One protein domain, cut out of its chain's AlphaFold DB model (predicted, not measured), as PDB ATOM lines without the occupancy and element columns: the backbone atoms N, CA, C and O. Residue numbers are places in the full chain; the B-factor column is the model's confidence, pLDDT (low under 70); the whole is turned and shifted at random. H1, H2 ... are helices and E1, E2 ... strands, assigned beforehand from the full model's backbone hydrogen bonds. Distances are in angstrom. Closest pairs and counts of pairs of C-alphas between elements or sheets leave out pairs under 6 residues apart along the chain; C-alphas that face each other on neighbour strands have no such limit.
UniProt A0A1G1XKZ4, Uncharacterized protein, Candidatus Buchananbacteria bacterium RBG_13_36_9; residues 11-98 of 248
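AT A GLANCE: This is residues 11 to 98 of the 248 residues of an uncharacterized protein of Candidatus Buchananbacteria bacterium RBG_13_36_9 (UniProt A0A1G1XKZ4). One twisted wall of five antiparallel strands has a long helix, H2, packed over one face at its E5 edge with residues 79 to 88; residues 89 to 98, of which 89 to 97 belong to H2, stick out into the open. Near the other edge of the sheet a short helix, H1, only grazes it. The printed part has 88 residues, with E1, E2, H1, E3, E4, E5 and H2 along it; the sheet's order is E2, E1, E3, E4, E5, and the class is mixed, helices and strands. The whole is only just loose, close to compact, with a radius of gyration of the C-alphas of 14.7 A and spans of 44 by 33 by 23 A.

HOW THE PARTS SIT: E1, residues 11 to 17, and E2, residues 22 to 25, form a hairpin; N 15 and O 23 are 2.8 A apart, within hydrogen-bond range. H1, residues 28 to 32, only grazes the sheet with residues 28 to 31; the closest C-alphas of E1 and H1, those of Ile 13 and Leu 28, are 7.5 A apart. E3, residues 42 to 51, is the antiparallel neighbour of E1 at 161 degrees, with N 14 and O 46 at 2.8 A. E2, H1 and E3 form a split strand-helix-strand unit, two strands running the same way with E1 between them, and its crossover is right-handed. E4, residues 55 to 62, and E5, residues 68 to 73, follow E3 in a meander, each strand the antiparallel neighbour of the one before; N 47 and O 59 are 2.8 A apart, and so are N 58 and O 71. H2, residues 77 to 97, is on one face of the sheet, which gives two layers, a sheet and a helix. It lies over E5 at a height over the sheet of 10.8 A and runs along the strands, at 25 degrees to E5 on the local plane. H2 touches E5, the closest C-alphas being those of Ile 72 and Val 80, 6.2 A apart. H1 and H2 are apart. In H1 and H2 every O i to N i+4 pair is within hydrogen-bond range.

IN THESE COORDINATES: E1 begins at C-alpha 11, (-276.902, -208.725, -211.314), and is 19.9 A long. E3, the longest strand, measures 27.1 A, E4 23.1 A and E5 16.6 A. H2 measures 30.5 A and ends at C-alpha 97, (-255.164, -219.660, -206.126).

THE WHOLE: The C-alphas of Ser 38 and Gln 78, the two farthest apart, are 44.0 A apart. The printed part has no cut and no long link. Mean pLDDT of the printed part is 83.2; residues 34 to 36, 38 to 39 and 94 to 98 are under 70.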
ATOM      1  N   VAL A  11    -277.948-208.194-210.437       89.75
ATOM      2  CA  VAL A  11    -276.902-208.725-211.314       89.75
ATOM      3  C   VAL A  11    -277.571-209.257-212.570       89.75
ATOM      4  O   VAL A  11    -278.475-210.080-212.477       89.75
ATOM      5  N   SER A  12    -277.114-208.785-213.725       92.56
ATOM      6  CA  SER A  12    -277.516-209.282-215.037       92.56
ATOM      7  C   SER A  12    -276.290-209.735-215.821       92.56
ATOM      8  O   SER A  12    -275.194-209.185-215.686       92.56
ATOM      9  N   ILE A  13    -276.468-210.773-216.621       92.19
ATOM     10  CA  ILE A  13    -275.455-211.382-217.471       92.19
ATOM     11  C   ILE A  13    -275.951-211.235-218.906       92.19
ATOM     12  O   ILE A  13    -277.067-211.624-219.230       92.19
ATOM     13  N   GLU A  14    -275.134-210.649-219.765       92.69
ATOM     14  CA  GLU A  14    -275.407-210.432-221.182       92.69
ATOM     15  C   GLU A  14    -274.357-211.186-221.999       92.69
ATOM     16  O   GLU A  14    -273.164-210.905-221.895       92.69
ATOM     17  N   ILE A  15    -274.807-212.145-222.798       89.81
ATOM     18  CA  ILE A  15    -273.998-212.943-223.715       89.81
ATOM     19  C   ILE A  15    -274.182-212.357-225.110       89.81
ATOM     20  O   ILE A  15    -275.312-212.225-225.573       89.81
ATOM     21  N   GLY A  16    -273.086-211.993-225.766       88.81
ATOM     22  CA  GLY A  16    -273.081-211.602-227.171       88.81
ATOM     23  C   GLY A  16    -272.516-212.720-228.030       88.81
ATOM     24  O   GLY A  16    -271.443-213.249-227.726       88.81
ATOM     25  N   TYR A  17    -273.223-213.057-229.102       89.31
ATOM     26  CA  TYR A  17    -272.808-214.064-230.074       89.31
ATOM     27  C   TYR A  17    -272.292-213.394-231.354       89.31
ATOM     28  O   TYR A  17    -272.620-212.245-231.659       89.31
ATOM     29  N   TYR A  18    -271.507-214.125-232.146       86.12
ATOM     30  CA  TYR A  18    -270.938-213.608-233.399       86.12
ATOM     31  C   TYR A  18    -271.971-213.213-234.460       86.12
ATOM     32  O   TYR A  18    -271.680-212.380-235.322       86.12
ATOM     33  N   ASP A  19    -273.173-213.786-234.411       87.44
ATOM     34  CA  ASP A  19    -274.291-213.415-235.285       87.44
ATOM     35  C   ASP A  19    -274.924-212.059-234.906       87.44
ATOM     36  O   ASP A  19    -275.889-211.624-235.537       87.44
ATOM     37  N   LYS A  20    -274.342-211.360-233.918       86.12
ATOM     38  CA  LYS A  20    -274.799-210.097-233.321       86.12
ATOM     39  C   LYS A  20    -276.083-210.223-232.507       86.12
ATOM     40  O   LYS A  20    -276.642-209.199-232.105       86.12
ATOM     41  N   SER A  21    -276.557-211.437-232.246       88.56
ATOM     42  CA  SER A  21    -277.595-211.646-231.251       88.56
ATOM     43  C   SER A  21    -277.016-211.462-229.846       88.56
ATOM     44  O   SER A  21    -275.822-211.663-229.599       88.56
ATOM     45  N   ALA A  22    -277.866-211.023-228.923       88.88
ATOM     46  CA  ALA A  22    -277.514-210.897-227.520       88.88
ATOM     47  C   ALA A  22    -278.599-211.545-226.667       88.88
ATOM     48  O   ALA A  22    -279.792-211.317-226.880       88.88
ATOM     49  N   PHE A  23    -278.177-212.335-225.690       88.12
ATOM     50  CA  PHE A  23    -279.051-212.980-224.724       88.12
ATOM     51  C   PHE A  23    -278.757-212.433-223.331       88.12
ATOM     52  O   PHE A  23    -277.599-212.242-222.961       88.12
ATOM     53  N   ARG A  24    -279.806-212.147-222.556       91.38
ATOM     54  CA  ARG A  24    -279.682-211.655-221.181       91.38
ATOM     55  C   ARG A  24    -280.308-212.648-220.215       91.38
ATOM     56  O   ARG A  24    -281.466-213.013-220.379       91.38
ATOM     57  N   THR A  25    -279.558-213.019-219.188       91.06
ATOM     58  CA  THR A  25    -280.007-213.870-218.083       91.06
ATOM     59  C   THR A  25    -279.529-213.303-216.746       91.06
ATOM     60  O   THR A  25    -278.590-212.513-216.686       91.06
ATOM     61  N   ASN A  26    -280.180-213.694-215.654       87.19
ATOM     62  CA  ASN A  26    -279.742-213.393-214.290       87.19
ATOM     63  C   ASN A  26    -279.069-214.605-213.621       87.19
ATOM     64  O   ASN A  26    -278.597-214.494-212.490       87.19
ATOM     65  N   SER A  27    -279.034-215.754-214.302       81.75
ATOM     66  CA  SER A  27    -278.468-217.004-213.805       81.75
ATOM     67  C   SER A  27    -277.211-217.369-214.585       81.75
ATOM     68  O   SER A  27    -277.195-217.360-215.815       81.75
ATOM     69  N   LEU A  28    -276.147-217.718-213.861       78.50
ATOM     70  CA  LEU A  28    -274.939-218.263-214.477       78.50
ATOM     71  C   LEU A  28    -275.179-219.683-215.007       78.50
ATOM     72  O   LEU A  28    -274.545-220.079-215.980       78.50
ATOM     73  N   ASP A  29    -276.101-220.428-214.399       78.69
ATOM     74  CA  ASP A  29    -276.393-221.807-214.793       78.69
ATOM     75  C   ASP A  29    -277.010-221.859-216.194       78.69
ATOM     76  O   ASP A  29    -276.663-222.730-216.988       78.69
ATOM     77  N   ASP A  30    -277.837-220.871-216.545       77.25
ATOM     78  CA  ASP A  30    -278.409-220.749-217.891       77.25
ATOM     79  C   ASP A  30    -277.314-220.556-218.949       77.25
ATOM     80  O   ASP A  30    -277.418-221.086-220.048       77.25
ATOM     81  N   LEU A  31    -276.240-219.834-218.606       75.88
ATOM     82  CA  LEU A  31    -275.091-219.610-219.488       75.88
ATOM     83  C   LEU A  31    -274.249-220.878-219.666       75.88
ATOM     84  O   LEU A  31    -273.712-221.108-220.745       75.88
ATOM     85  N   LEU A  32    -274.099-221.683-218.612       76.31
ATOM     86  CA  LEU A  32    -273.305-222.915-218.656       76.31
ATOM     87  C   LEU A  32    -274.018-224.052-219.394       76.31
ATOM     88  O   LEU A  32    -273.349-224.925-219.943       76.31
ATOM     89  N   ASN A  33    -275.349-224.034-219.394       74.88
ATOM     90  CA  ASN A  33    -276.176-225.018-220.085       74.88
ATOM     91  C   ASN A  33    -276.415-224.677-221.565       74.88
ATOM     92  O   ASN A  33    -276.958-225.511-222.287       74.88
ATOM     93  N   ASP A  34    -276.036-223.479-222.023       69.44
ATOM     94  CA  ASP A  34    -276.230-223.063-223.412       69.44
ATOM     95  C   ASP A  34    -275.170-223.699-224.330       69.44
ATOM     96  O   ASP A  34    -273.960-223.591-224.102       69.44
ATOM     97  N   GLU A  35    -275.616-224.404-225.373       65.25
ATOM     98  CA  GLU A  35    -274.719-225.130-226.273       65.25
ATOM     99  C   GLU A  35    -273.979-224.169-227.214       65.25
ATOM    100  O   GLU A  35    -274.570-223.505-228.071       65.25
ATOM    101  N   ASN A  36    -272.646-224.162-227.117       66.81
ATOM    102  CA  ASN A  36    -271.765-223.435-228.031       66.81
ATOM    103  C   ASN A  36    -271.698-224.143-229.399       66.81
ATOM    104  O   ASN A  36    -270.747-224.863-229.711       66.81
ATOM    105  N   THR A  37    -272.754-223.992-230.197       71.38
ATOM    106  CA  THR A  37    -272.844-224.534-231.560       71.38
ATOM    107  C   THR A  37    -272.118-223.632-232.560       71.38
ATOM    108  O   THR A  37    -272.015-222.422-232.375       71.38
ATOM    109  N   SER A  38    -271.642-224.197-233.673       65.94
ATOM    110  CA  SER A  38    -270.866-223.473-234.698       65.94
ATOM    111  C   SER A  38    -271.596-222.284-235.346       65.94
ATOM    112  O   SER A  38    -270.948-221.441-235.961       65.94
ATOM    113  N   GLY A  39    -272.925-222.195-235.209       69.25
ATOM    114  CA  GLY A  39    -273.738-221.055-235.656       69.25
ATOM    115  C   GLY A  39    -274.012-219.992-234.584       69.25
ATOM    116  O   GLY A  39    -274.489-218.914-234.925       69.25
ATOM    117  N   LYS A  40    -273.710-220.273-233.311       76.44
ATOM    118  CA  LYS A  40    -273.907-219.391-232.149       76.44
ATOM    119  C   LYS A  40    -272.652-219.369-231.283       76.44
ATOM    120  O   LYS A  40    -272.692-219.611-230.080       76.44
ATOM    121  N   GLU A  41    -271.513-219.099-231.912       83.62
ATOM    122  CA  GLU A  41    -270.274-218.961-231.159       83.62
ATOM    123  C   GLU A  41    -270.368-217.723-230.250       83.62
ATOM    124  O   GLU A  41    -270.825-216.650-230.665       83.62
ATOM    125  N   ILE A  42    -269.958-217.873-228.993       83.81
ATOM    126  CA  ILE A  42    -269.947-216.780-228.017       83.81
ATOM    127  C   ILE A  42    -268.807-215.816-228.364       83.81
ATOM    128  O   ILE A  42    -267.634-216.190-228.363       83.81
ATOM    129  N   GLU A  43    -269.134-214.550-228.618       88.19
ATOM    130  CA  GLU A  43    -268.153-213.486-228.848       88.19
ATOM    131  C   GLU A  43    -267.688-212.878-227.518       88.19
ATOM    132  O   GLU A  43    -266.483-212.706-227.283       88.19
ATOM    133  N   PHE A  44    -268.637-212.558-226.636       89.56
ATOM    134  CA  PHE A  44    -268.350-211.995-225.324       89.56
ATOM    135  C   PHE A  44    -269.395-212.376-224.278       89.56
ATOM    136  O   PHE A  44    -270.564-212.602-224.575       89.56
ATOM    137  N   VAL A  45    -268.971-212.365-223.019       89.00
ATOM    138  CA  VAL A  45    -269.854-212.436-221.854       89.00
ATOM    139  C   VAL A  45    -269.651-211.166-221.054       89.00
ATOM    140  O   VAL A  45    -268.517-210.819-220.716       89.00
ATOM    141  N   SER A  46    -270.729-210.460-220.739       91.94
ATOM    142  CA  SER A  46    -270.690-209.298-219.867       91.94
ATOM    143  C   SER A  46    -271.546-209.488-218.625       91.94
ATOM    144  O   SER A  46    -272.663-209.977-218.696       91.94
ATOM    145  N   ILE A  47    -270.998-209.125-217.471       91.94
ATOM    146  CA  ILE A  47    -271.665-209.204-216.175       91.94
ATOM    147  C   ILE A  47    -271.832-207.775-215.687       91.94
ATOM    148  O   ILE A  47    -270.843-207.059-215.512       91.94
ATOM    149  N   LEU A  48    -273.076-207.369-215.487       93.12
ATOM    150  CA  LEU A  48    -273.469-206.046-215.041       93.12
ATOM    151  C   LEU A  48    -274.089-206.159-213.650       93.12
ATOM    152  O   LEU A  48    -275.166-206.727-213.480       93.12
ATOM    153  N   GLY A  49    -273.389-205.627-212.654       91.81
ATOM    154  CA  GLY A  49    -273.928-205.411-211.317       91.81
ATOM    155  C   GLY A  49    -274.351-203.958-211.170       91.81
ATOM    156  O   GLY A  49    -273.499-203.074-211.252       91.81
ATOM    157  N   GLU A  50    -275.635-203.715-210.933       91.50
ATOM    158  CA  GLU A  50    -276.197-202.384-210.717       91.50
ATOM    159  C   GLU A  50    -276.830-202.274-209.331       91.50
ATOM    160  O   GLU A  50    -277.471-203.193-208.815       91.50
ATOM    161  N   SER A  51    -276.628-201.121-208.710       89.38
ATOM    162  CA  SER A  51    -277.291-200.714-207.479       89.38
ATOM    163  C   SER A  51    -278.156-199.495-207.763       89.38
ATOM    164  O   SER A  51    -277.785-198.642-208.569       89.38
ATOM    165  N   ASN A  52    -279.278-199.381-207.053       83.56
ATOM    166  CA  ASN A  52    -280.230-198.280-207.222       83.56
ATOM    167  C   ASN A  52    -279.627-196.891-206.940       83.56
ATOM    168  O   ASN A  52    -280.170-195.892-207.398       83.56
ATOM    169  N   ASP A  53    -278.473-196.825-206.270       84.19
ATOM    170  CA  ASP A  53    -277.717-195.588-206.033       84.19
ATOM    171  C   ASP A  53    -276.947-195.082-207.276       84.19
ATOM    172  O   ASP A  53    -276.058-194.237-207.153       84.19
ATOM    173  N   GLY A  54    -277.186-195.649-208.464       83.56
ATOM    174  CA  GLY A  54    -276.456-195.308-209.692       83.56
ATOM    175  C   GLY A  54    -275.014-195.831-209.727       83.56
ATOM    176  O   GLY A  54    -274.190-195.344-210.498       83.56
ATOM    177  N   LYS A  55    -274.686-196.815-208.882       90.31
ATOM    178  CA  LYS A  55    -273.396-197.520-208.903       90.31
ATOM    179  C   LYS A  55    -273.517-198.712-209.845       90.31
ATOM    180  O   LYS A  55    -274.368-199.572-209.619       90.31
ATOM    181  N   SER A  56    -272.649-198.796-210.846       92.19
ATOM    182  CA  SER A  56    -272.626-199.907-211.794       92.19
ATOM    183  C   SER A  56    -271.212-200.453-211.990       92.19
ATOM    184  O   SER A  56    -270.206-199.736-211.988       92.19
ATOM    185  N   ILE A  57    -271.119-201.771-212.128       90.94
ATOM    186  CA  ILE A  57    -269.886-202.484-212.444       90.94
ATOM    187  C   ILE A  57    -270.197-203.388-213.629       90.94
ATOM    188  O   ILE A  57    -270.952-204.346-213.489       90.94
ATOM    189  N   LYS A  58    -269.597-203.099-214.786       92.56
ATOM    190  CA  LYS A  58    -269.672-203.934-215.986       92.56
ATOM    191  C   LYS A  58    -268.324-204.602-216.242       92.56
ATOM    192  O   LYS A  58    -267.321-203.944-216.524       92.56
ATOM    193  N   LEU A  59    -268.305-205.923-216.151       89.62
ATOM    194  CA  LEU A  59    -267.187-206.782-216.535       89.62
ATOM    195  C   LEU A  59    -267.484-207.360-217.914       89.62
ATOM    196  O   LEU A  59    -268.554-207.916-218.094       89.62
ATOM    197  N   ILE A  60    -266.570-207.244-218.874       89.25
ATOM    198  CA  ILE A  60    -266.719-207.807-220.223       89.25
ATOM    199  C   ILE A  60    -265.547-208.753-220.475       89.25
ATOM    200  O   ILE A  60    -264.388-208.347-220.367       89.25
ATOM    201  N   PHE A  61    -265.850-209.997-220.832       86.88
ATOM    202  CA  PHE A  61    -264.900-211.043-221.190       86.88
ATOM    203  C   PHE A  61    -265.074-211.381-222.670       86.88
ATOM    204  O   PHE A  61    -266.114-211.901-223.056       86.88
ATOM    205  N   GLY A  62    -264.076-211.073-223.499       85.56
ATOM    206  CA  GLY A  62    -264.105-211.389-224.930       85.56
ATOM    207  C   GLY A  62    -263.427-212.724-225.233       85.56
ATOM    208  O   GLY A  62    -262.264-212.909-224.862       85.56
ATOM    209  N   ALA A  63    -264.114-213.618-225.946       77.00
ATOM    210  CA  ALA A  63    -263.630-214.962-226.268       77.00
ATOM    211  C   ALA A  63    -262.507-214.948-227.324       77.00
ATOM    212  O   ALA A  63    -261.436-215.506-227.102       77.00
ATOM    213  N   LYS A  64    -262.696-214.235-228.445       71.25
ATOM    214  CA  LYS A  64    -261.761-214.265-229.591       71.25
ATOM    215  C   LYS A  64    -260.384-213.674-229.296       71.25
ATOM    216  O   LYS A  64    -259.351-214.216-229.674       71.25
ATOM    217  N   ASN A  65    -260.386-212.526-228.625       72.56
ATOM    218  CA  ASN A  65    -259.197-211.700-228.417       72.56
ATOM    219  C   ASN A  65    -258.673-211.786-226.975       72.56
ATOM    220  O   ASN A  65    -257.760-211.044-226.614       72.56
ATOM    221  N   ASN A  66    -259.250-212.672-226.149       74.44
ATOM    222  CA  ASN A  66    -258.871-212.890-224.749       74.44
ATOM    223  C   ASN A  66    -258.712-211.589-223.945       74.44
ATOM    224  O   ASN A  66    -257.811-211.461-223.106       74.44
ATOM    225  N   TYR A  67    -259.564-210.599-224.213       79.25
ATOM    226  CA  TYR A  67    -259.533-209.336-223.491       79.25
ATOM    227  C   TYR A  67    -260.524-209.357-222.334       79.25
ATOM    228  O   TYR A  67    -261.555-210.029-222.357       79.25
ATOM    229  N   THR A  68    -260.204-208.579-221.309       80.69
ATOM    230  CA  THR A  68    -261.112-208.302-220.204       80.69
ATOM    231  C   THR A  68    -261.208-206.796-220.058       80.69
ATOM    232  O   THR A  68    -260.187-206.135-219.854       80.69
ATOM    233  N   GLN A  69    -262.411-206.250-220.186       86.75
ATOM    234  CA  GLN A  69    -262.687-204.843-219.920       86.75
ATOM    235  C   GLN A  69    -263.480-204.724-218.623       86.75
ATOM    236  O   GLN A  69    -264.399-205.497-218.361       86.75
ATOM    237  N   LEU A  70    -263.097-203.754-217.802       87.69
ATOM    238  CA  LEU A  70    -263.776-203.409-216.564       87.69
ATOM    239  C   LEU A  70    -264.219-201.956-216.683       87.69
ATOM    240  O   LEU A  70    -263.380-201.056-216.750       87.69
ATOM    241  N   LYS A  71    -265.531-201.744-216.718       91.75
ATOM    242  CA  LYS A  71    -266.154-200.427-216.681       91.75
ATOM    243  C   LYS A  71    -266.842-200.279-215.328       91.75
ATOM    244  O   LYS A  71    -267.624-201.136-214.935       91.75
ATOM    245  N   ILE A  72    -266.495-199.228-214.597       91.12
ATOM    246  CA  ILE A  72    -267.058-198.927-213.280       91.12
ATOM    247  C   ILE A  72    -267.615-197.516-213.363       91.12
ATOM    248  O   ILE A  72    -266.882-196.597-213.732       91.12
ATOM    249  N   GLU A  73    -268.880-197.353-213.014       92.00
ATOM    250  CA  GLU A  73    -269.538-196.057-212.919       92.00
ATOM    251  C   GLU A  73    -270.097-195.902-211.509       92.00
ATOM    252  O   GLU A  73    -270.580-196.853-210.896       92.00
ATOM    253  N   GLY A  74    -269.977-194.704-210.955       90.56
ATOM    254  CA  GLY A  74    -270.429-194.432-209.604       90.56
ATOM    255  C   GLY A  74    -270.500-192.940-209.322       90.56
ATOM    256  O   GLY A  74    -270.060-192.134-210.146       90.56
ATOM    257  N   PRO A  75    -271.045-192.572-208.155       89.25
ATOM    258  CA  PRO A  75    -271.384-191.189-207.834       89.25
ATOM    259  C   PRO A  75    -270.155-190.295-207.635       89.25
ATOM    260  O   PRO A  75    -270.225-189.091-207.864       89.25
ATOM    261  N   ASP A  76    -269.020-190.866-207.226       93.00
ATOM    262  CA  ASP A  76    -267.795-190.121-206.967       93.00
ATOM    263  C   ASP A  76    -266.548-190.849-207.506       93.00
ATOM    264  O   ASP A  76    -266.542-192.054-207.780       93.00
ATOM    265  N   ARG A  77    -265.452-190.096-207.667       89.12
ATOM    266  CA  ARG A  77    -264.180-190.638-208.171       89.12
ATOM    267  C   ARG A  77    -263.528-191.603-207.181       89.12
ATOM    268  O   ARG A  77    -262.873-192.553-207.605       89.12
ATOM    269  N   GLN A  78    -263.665-191.358-205.881       92.00
ATOM    270  CA  GLN A  78    -262.996-192.134-204.836       92.00
ATOM    271  C   GLN A  78    -263.526-193.570-204.795       92.00
ATOM    272  O   GLN A  78    -262.744-194.518-204.793       92.00
ATOM    273  N   TRP A  79    -264.839-193.735-204.848       89.75
ATOM    274  CA  TRP A  79    -265.560-194.989-204.940       89.75
ATOM    275  C   TRP A  79    -265.138-195.777-206.176       89.75
ATOM    276  O   TRP A  79    -264.827-196.962-206.059       89.75
ATOM    277  N   VAL A  80    -265.040-195.122-207.341       88.94
ATOM    278  CA  VAL A  80    -264.558-195.767-208.575       88.94
ATOM    279  C   VAL A  80    -263.133-196.297-208.384       88.94
ATOM    280  O   VAL A  80    -262.865-197.455-208.708       88.94
ATOM    281  N   TYR A  81    -262.223-195.502-207.807       89.88
ATOM    282  CA  TYR A  81    -260.838-195.925-207.561       89.88
ATOM    283  C   TYR A  81    -260.730-197.073-206.555       89.88
ATOM    284  O   TYR A  81    -260.043-198.060-206.825       89.88
ATOM    285  N   VAL A  82    -261.420-196.976-205.417       88.31
ATOM    286  CA  VAL A  82    -261.412-198.010-204.371       88.31
ATOM    287  C   VAL A  82    -262.000-199.313-204.905       88.31
ATOM    288  O   VAL A  82    -261.422-200.383-204.704       88.31
ATOM    289  N   THR A  83    -263.108-199.232-205.640       88.38
ATOM    290  CA  THR A  83    -263.770-200.402-206.228       88.38
ATOM    291  C   THR A  83    -262.883-201.063-207.274       88.38
ATOM    292  O   THR A  83    -262.686-202.278-207.230       88.38
ATOM    293  N   LYS A  84    -262.262-200.269-208.156       89.00
ATOM    294  CA  LYS A  84    -261.298-200.769-209.139       89.00
ATOM    295  C   LYS A  84    -260.124-201.479-208.467       89.00
ATOM    296  O   LYS A  84    -259.840-202.620-208.816       89.00
ATOM    297  N   SER A  85    -259.492-200.849-207.474       86.06
ATOM    298  CA  SER A  85    -258.365-201.438-206.737       86.06
ATOM    299  C   SER A  85    -258.760-202.745-206.048       86.06
ATOM    300  O   SER A  85    -258.054-203.745-206.147       86.06
ATOM    301  N   THR A  86    -259.923-202.765-205.394       86.56
ATOM    302  CA  THR A  86    -260.425-203.949-204.683       86.56
ATOM    303  C   THR A  86    -260.697-205.105-205.646       86.56
ATOM    304  O   THR A  86    -260.351-206.252-205.357       86.56
ATOM    305  N   LEU A  87    -261.292-204.821-206.809       84.69
ATOM    306  CA  LEU A  87    -261.522-205.821-207.853       84.69
ATOM    307  C   LEU A  87    -260.208-206.335-208.442       84.69
ATOM    308  O   LEU A  87    -260.045-207.546-208.580       84.69
ATOM    309  N   GLU A  88    -259.256-205.454-208.745       82.69
ATOM    310  CA  GLU A  88    -257.937-205.843-209.250       82.69
ATOM    311  C   GLU A  88    -257.188-206.742-208.258       82.69
ATOM    312  O   GLU A  88    -256.632-207.770-208.661       82.69
ATOM    313  N   ASP A  89    -257.231-206.427-206.964       80.25
ATOM    314  CA  ASP A  89    -256.614-207.244-205.919       80.25
ATOM    315  C   ASP A  89    -257.300-208.601-205.757       80.25
ATOM    316  O   ASP A  89    -256.622-209.632-205.683       80.25
ATOM    317  N   ARG A  90    -258.639-208.646-205.776       77.31
ATOM    318  CA  ARG A  90    -259.383-209.915-205.762       77.31
ATOM    319  C   ARG A  90    -259.047-210.759-206.986       77.31
ATOM    320  O   ARG A  90    -258.692-211.925-206.829       77.31
ATOM    321  N   LEU A  91    -259.051-210.178-208.185       75.69
ATOM    322  CA  LEU A  91    -258.671-210.864-209.425       75.69
ATOM    323  C   LEU A  91    -257.223-211.367-209.379       75.69
ATOM    324  O   LEU A  91    -256.919-212.467-209.846       75.69
ATOM    325  N   LYS A  92    -256.307-210.589-208.800       75.19
ATOM    326  CA  LYS A  92    -254.908-210.979-208.606       75.19
ATOM    327  C   LYS A  92    -254.779-212.149-207.634       75.19
ATOM    328  O   LYS A  92    -253.963-213.036-207.888       75.19
ATOM    329  N   ASN A  93    -255.566-212.175-206.563       70.88
ATOM    330  CA  ASN A  93    -255.565-213.261-205.583       70.88
ATOM    331  C   ASN A  93    -256.243-214.528-206.123       70.88
ATOM    332  O   ASN A  93    -255.668-215.606-205.986       70.88
ATOM    333  N   PHE A  94    -257.349-214.409-206.864       65.81
ATOM    334  CA  PHE A  94    -257.934-215.523-207.622       65.81
ATOM    335  C   PHE A  94    -256.906-216.154-208.569       65.81
ATOM    336  O   PHE A  94    -256.711-217.367-208.571       65.81
ATOM    337  N   LYS A  95    -256.135-215.331-209.293       62.31
ATOM    338  CA  LYS A  95    -255.047-215.808-210.166       62.31
ATOM    339  C   LYS A  95    -253.896-216.496-209.423       62.31
ATOM    340  O   LYS A  95    -253.142-217.226-210.061       62.31
ATOM    341  N   LYS A  96    -253.697-216.238-208.126       62.44
ATOM    342  CA  LYS A  96    -252.695-216.950-207.309       62.44
ATOM    343  C   LYS A  96    -253.209-218.305-206.822       62.44
ATOM    344  O   LYS A  96    -252.385-219.186-206.613       62.44
ATOM    345  N   SER A  97    -254.524-218.445-206.645       55.41
ATOM    346  CA  SER A  97    -255.164-219.660-206.126       55.41
ATOM    347  C   SER A  97    -255.325-220.766-207.168       55.41
ATOM    348  O   SER A  97    -255.545-221.912-206.792       55.41
ATOM    349  N   ILE A  98    -255.216-220.451-208.462       57.50
ATOM    350  CA  ILE A  98    -255.165-221.477-209.506       57.50
ATOM    351  C   ILE A  98    -253.808-222.181-209.362       57.50
ATOM    352  O   ILE A  98    -252.778-221.513-209.548       57.50
TER     353      ILE A  98